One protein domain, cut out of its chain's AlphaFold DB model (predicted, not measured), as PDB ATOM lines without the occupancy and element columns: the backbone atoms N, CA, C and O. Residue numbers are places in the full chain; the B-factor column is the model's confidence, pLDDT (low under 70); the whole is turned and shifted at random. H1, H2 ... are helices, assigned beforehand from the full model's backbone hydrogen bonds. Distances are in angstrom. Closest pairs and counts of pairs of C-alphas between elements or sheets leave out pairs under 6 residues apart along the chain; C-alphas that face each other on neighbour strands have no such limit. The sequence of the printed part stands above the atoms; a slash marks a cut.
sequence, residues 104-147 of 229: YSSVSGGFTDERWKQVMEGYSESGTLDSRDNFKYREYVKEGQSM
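What this domain is: This is residues 104 to 147 of the 229 residues of an uncharacterized protein of Acetivibrio saccincola (UniProt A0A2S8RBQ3). This is a small domain with little regular structure, mostly loops with two short helices set apart from each other. The chain folds out and back before H1, reaches H2 near one end of the long axis, and then returns along most of the length as an unnamed tail, residues 136 to 147. The printed part has 44 residues, of which 12 lie in two named helices, H1 then H2, with no named strand; the class is all helix. It is compact, with a radius of gyration of the C-alphas of 10.0 A, and elongated, spanning 29 by 17 by 14 A.

Where its parts are: H1 is residues 114 to 118, 6.2 A long, with C-alpha 114 at (141.691, 104.410, 92.615). H2 is residues 129 to 135, 9.8 A long, ending with C-alpha 135 at (123.362, 112.220, 84.488).

How they stand to each other: H1 and H2 are apart, joined by a short link of 10 residues. In both helices every O i to N i+4 pair is within hydrogen-bond range.

The domain as a whole: The two C-alphas farthest apart, those of Asn 134 and Gly 144, are 29.4 A apart. The printed part has no cut. Its mean pLDDT is 89.0, and no printed residue is under 70.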
ATOM      1  N   TYR A 104     141.842 109.480 100.693       92.56
ATOM      2  CA  TYR A 104     140.817 110.123  99.885       92.56
ATOM      3  C   TYR A 104     140.707 111.610 100.211       92.56
ATOM      4  O   TYR A 104     141.250 112.087 101.210       92.56
ATOM      5  N   SER A 105     139.972 112.329  99.371       87.12
ATOM      6  CA  SER A 105     139.537 113.692  99.635       87.12
ATOM      7  C   SER A 105     138.015 113.750  99.622       87.12
ATOM      8  O   SER A 105     137.376 113.256  98.692       87.12
ATOM      9  N   SER A 106     137.443 114.380 100.648       82.62
ATOM     10  CA  SER A 106     136.017 114.721 100.726       82.62
ATOM     11  C   SER A 106     135.642 115.908  99.824       82.62
ATOM     12  O   SER A 106     134.463 116.224  99.670       82.62
ATOM     13  N   VAL A 107     136.632 116.576  99.216       82.56
ATOM     14  CA  VAL A 107     136.453 117.790  98.413       82.56
ATOM     15  C   VAL A 107     136.486 117.456  96.924       82.56
ATOM     16  O   VAL A 107     137.351 116.722  96.442       82.56
ATOM     17  N   SER A 108     135.560 118.048  96.166       76.94
ATOM     18  CA  SER A 108     135.533 117.924  94.708       76.94
ATOM     19  C   SER A 108     136.854 118.387  94.083       76.94
ATOM     20  O   SER A 108     137.341 119.480  94.370       76.94
ATOM     21  N   GLY A 109     137.439 117.546  93.227       77.62
ATOM     22  CA  GLY A 109     138.737 117.795  92.592       77.62
ATOM     23  C   GLY A 109     139.958 117.439  93.450       77.62
ATOM     24  O   GLY A 109     141.078 117.528  92.953       77.62
ATOM     25  N   GLY A 110     139.764 117.008  94.700       84.12
ATOM     26  CA  GLY A 110     140.836 116.502  95.552       84.12
ATOM     27  C   GLY A 110     141.328 115.105  95.150       84.12
ATOM     28  O   GLY A 110     140.703 114.399  94.355       84.12
ATOM     29  N   PHE A 111     142.473 114.702  95.705       88.75
ATOM     30  CA  PHE A 111     143.042 113.375  95.464       88.75
ATOM     31  C   PHE A 111     142.205 112.287  96.141       88.75
ATOM     32  O   PHE A 111     142.027 112.318  97.356       88.75
ATOM     33  N   THR A 112     141.785 111.287  95.368       90.56
ATOM     34  CA  THR A 112     141.168 110.061  95.880       90.56
ATOM     35  C   THR A 112     141.793 108.856  95.197       90.56
ATOM     36  O   THR A 112     141.864 108.821  93.965       90.56
ATOM     37  N   ASP A 113     142.269 107.895  95.993       93.62
ATOM     38  CA  ASP A 113     142.893 106.664  95.499       93.62
ATOM     39  C   ASP A 113     141.933 105.867  94.597       93.62
ATOM     40  O   ASP A 113     140.716 105.864  94.798       93.62
ATOM     41  N   GLU A 114     142.473 105.175  93.596       92.31
ATOM     42  CA  GLU A 114     141.691 104.410  92.615       92.31
ATOM     43  C   GLU A 114     140.809 103.336  93.248       92.31
ATOM     44  O   GLU A 114     139.705 103.092  92.770       92.31
ATOM     45  N   ARG A 115     141.234 102.743  94.364       91.06
ATOM     46  CA  ARG A 115     140.461 101.702  95.059       91.06
ATOM     47  C   ARG A 115     139.144 102.233  95.613       91.06
ATOM     48  O   ARG A 115     138.146 101.524  95.608       91.06
ATOM     49  N   TRP A 116     139.121 103.495  96.044       91.31
ATOM     50  CA  TRP A 116     137.874 104.159  96.425       91.31
ATOM     51  C   TRP A 116     136.987 104.358  95.200       91.31
ATOM     52  O   TRP A 116     135.787 104.120  95.250       91.31
ATOM     53  N   LYS A 117     137.574 104.755  94.070       91.38
ATOM     54  CA  LYS A 117     136.833 104.982  92.825       91.38
ATOM     55  C   LYS A 117     136.251 103.699  92.232       91.38
ATOM     56  O   LYS A 117     135.219 103.769  91.582       91.38
ATOM     57  N   GLN A 118     136.872 102.543  92.470       90.12
ATOM     58  CA  GLN A 118     136.345 101.233  92.066       90.12
ATOM     59  C   GLN A 118     135.017 100.886  92.751       90.12
ATOM     60  O   GLN A 118     134.223 100.141  92.183       90.12
ATOM     61  N   VAL A 119     134.765 101.424  93.948       88.25
ATOM     62  CA  VAL A 119     133.534 101.172  94.717       88.25
ATOM     63  C   VAL A 119     132.549 102.344  94.692       88.25
ATOM     64  O   VAL A 119     131.500 102.252  95.319       88.25
ATOM     65  N   MET A 120     132.881 103.429  93.987       90.69
ATOM     66  CA  MET A 120     132.073 104.646  93.892       90.69
ATOM     67  C   MET A 120     131.522 104.852  92.483       90.69
ATOM     68  O   MET A 120     132.226 104.658  91.491       90.69
ATOM     69  N   GLU A 121     130.290 105.333  92.379       90.94
ATOM     70  CA  GLU A 121     129.645 105.631  91.102       90.94
ATOM     71  C   GLU A 121     130.155 106.938  90.455       90.94
ATOM     72  O   GLU A 121     130.539 107.902  91.126       90.94
ATOM     73  N   GLY A 122     130.155 106.999  89.121       87.81
ATOM     74  CA  GLY A 122     130.588 108.163  88.342       87.81
ATOM     75  C   GLY A 122     132.089 108.185  88.044       87.81
ATOM     76  O   GLY A 122     132.643 109.243  87.717       87.81
ATOM     77  N   TYR A 123     132.755 107.034  88.158       89.06
ATOM     78  CA  TYR A 123     134.175 106.852  87.864       89.06
ATOM     79  C   TYR A 123     134.376 105.771  86.801       89.06
ATOM     80  O   TYR A 123     133.607 104.818  86.686       89.06
ATOM     81  N   SER A 124     135.444 105.914  86.018       91.19
ATOM     82  CA  SER A 124     135.864 104.899  85.044       91.19
ATOM     83  C   SER A 124     136.244 103.588  85.725       91.19
ATOM     84  O   SER A 124     135.962 102.513  85.211       91.19
ATOM     85  N   GLU A 125     136.856 103.693  86.900       91.50
ATOM     86  CA  GLU A 125     137.401 102.597  87.688       91.50
ATOM     87  C   GLU A 125     136.303 101.649  88.199       91.50
ATOM     88  O   GLU A 125     136.556 100.458  88.348       91.50
ATOM     89  N   SER A 126     135.084 102.151  88.418       89.88
ATOM     90  CA  SER A 126     133.900 101.344  88.751       89.88
ATOM     91  C   SER A 126     133.064 100.946  87.530       89.88
ATOM     92  O   SER A 126     132.050 100.270  87.679       89.88
ATOM     93  N   GLY A 127     133.448 101.365  86.318       90.06
ATOM     94  CA  GLY A 127     132.683 101.107  85.095       90.06
ATOM     95  C   GLY A 127     131.384 101.915  84.980       90.06
ATOM     96  O   GLY A 127     130.526 101.573  84.173       90.06
ATOM     97  N   THR A 128     131.231 102.989  85.761       92.31
ATOM     98  CA  THR A 128     129.994 103.792  85.851       92.31
ATOM     99  C   THR A 128     130.194 105.229  85.361       92.31
ATOM    100  O   THR A 128     129.569 106.177  85.836       92.31
ATOM    101  N   LEU A 129     131.096 105.418  84.395       90.81
ATOM    102  CA  LEU A 129     131.435 106.743  83.869       90.81
ATOM    103  C   LEU A 129     130.214 107.468  83.270       90.81
ATOM    104  O   LEU A 129     130.092 108.687  83.400       90.81
ATOM    105  N   ASP A 130     129.276 106.710  82.701       91.56
ATOM    106  CA  ASP A 130     128.028 107.222  82.131       91.56
ATOM    107  C   ASP A 130     127.159 107.961  83.159       91.56
ATOM    108  O   ASP A 130     126.488 108.932  82.804       91.56
ATOM    109  N   SER A 131     127.210 107.580  84.442       88.81
ATOM    110  CA  SER A 131     126.506 108.280  85.526       88.81
ATOM    111  C   SER A 131     126.959 109.737  85.638       88.81
ATOM    112  O   SER A 131     126.146 110.656  85.784       88.81
ATOM    113  N   ARG A 132     128.260 109.979  85.452       89.06
ATOM    114  CA  ARG A 132     128.832 111.326  85.438       89.06
ATOM    115  C   ARG A 132     128.513 112.052  84.138       89.06
ATOM    116  O   ARG A 132     128.098 113.212  84.167       89.06
ATOM    117  N   ASP A 133     128.730 111.398  83.004       91.56
ATOM    118  CA  ASP A 133     128.701 112.071  81.705       91.56
ATOM    119  C   ASP A 133     127.268 112.410  81.275       91.56
ATOM    120  O   ASP A 133     126.999 113.563  80.900       91.56
ATOM    121  N   ASN A 134     126.340 111.466  81.460       94.12
ATOM    122  CA  ASN A 134     124.947 111.576  81.027       94.12
ATOM    123  C   ASN A 134     124.030 112.164  82.107       94.12
ATOM    124  O   ASN A 134     123.132 112.938  81.780       94.12
ATOM    125  N   PHE A 135     124.269 111.850  83.387       90.88
ATOM    126  CA  PHE A 135     123.362 112.220  84.488       90.88
ATOM    127  C   PHE A 135     123.946 113.238  85.473       90.88
ATOM    128  O   PHE A 135     123.258 113.655  86.403       90.88
ATOM    129  N   LYS A 136     125.196 113.679  85.267       89.31
ATOM    130  CA  LYS A 136     125.911 114.612  86.160       89.31
ATOM    131  C   LYS A 136     125.976 114.123  87.614       89.31
ATOM    132  O   LYS A 136     126.102 114.935  88.528       89.31
ATOM    133  N   TYR A 137     125.928 112.805  87.819       86.56
ATOM    134  CA  TYR A 137     126.007 112.161  89.125       86.56
ATOM    135  C   TYR A 137     127.393 111.552  89.351       86.56
ATOM    136  O   TYR A 137     127.957 110.903  88.471       86.56
ATOM    137  N   ARG A 138     127.958 111.785  90.537       87.38
ATOM    138  CA  ARG A 138     129.244 111.223  90.957       87.38
ATOM    139  C   ARG A 138     129.302 111.129  92.470       87.38
ATOM    140  O   ARG A 138     128.962 112.093  93.157       87.38
ATOM    141  N   GLU A 139     129.787 110.001  92.963       87.69
ATOM    142  CA  GLU A 139     129.955 109.762  94.388       87.69
ATOM    143  C   GLU A 139     131.270 110.335  94.928       87.69
ATOM    144  O   GLU A 139     132.279 110.491  94.228       87.69
ATOM    145  N   TYR A 140     131.237 110.663  96.215       88.38
ATOM    146  CA  TYR A 140     132.382 111.130  96.980       88.38
ATOM    147  C   TYR A 140     132.385 110.416  98.324       88.38
ATOM    148  O   TYR A 140     131.329 110.168  98.911       88.38
ATOM    149  N   VAL A 141     133.580 110.125  98.825       87.81
ATOM    150  CA  VAL A 141     133.753 109.544 100.153       87.81
ATOM    151  C   VAL A 141     133.401 110.607 101.189       87.81
ATOM    152  O   VAL A 141     133.966 111.705 101.198       87.81
ATOM    153  N   LYS A 142     132.442 110.293 102.060       88.06
ATOM    154  CA  LYS A 142     132.041 111.193 103.143       88.06
ATOM    155  C   LYS A 142     133.123 111.203 104.223       88.06
ATOM    156  O   LYS A 142     133.661 110.154 104.563       88.06
ATOM    157  N   GLU A 143     133.376 112.366 104.825       86.25
ATOM    158  CA  GLU A 143     134.259 112.455 105.995       86.25
ATOM    159  C   GLU A 143     133.846 111.476 107.101       86.25
ATOM    160  O   GLU A 143     132.659 111.303 107.404       86.25
ATOM    161  N   GLY A 144     134.850 110.835 107.699       85.19
ATOM    162  CA  GLY A 144     134.669 109.796 108.711       85.19
ATOM    163  C   GLY A 144     134.473 108.387 108.144       85.19
ATOM    164  O   GLY A 144     134.378 107.445 108.926       85.19
ATOM    165  N   GLN A 145     134.432 108.214 106.819       90.62
ATOM    166  CA  GLN A 145     134.605 106.896 106.207       90.62
ATOM    167  C   GLN A 145     136.091 106.556 106.106       90.62
ATOM    168  O   GLN A 145     136.926 107.436 105.903       90.62
ATOM    169  N   SER A 146     136.403 105.272 106.233       92.31
ATOM    170  CA  SER A 146     137.756 104.736 106.151       92.31
ATOM    171  C   SER A 146     137.781 103.533 105.223       92.31
ATOM    172  O   SER A 146     136.789 102.822 105.059       92.31
ATOM    173  N   MET A 147     138.940 103.306 104.620       93.38
ATOM    174  CA  MET A 147     139.283 102.068 103.944       93.38
ATOM    175  C   MET A 147     140.741 101.790 104.251       93.38
ATOM    176  O   MET A 147     141.581 102.675 104.130       93.38
TER     177      MET A 147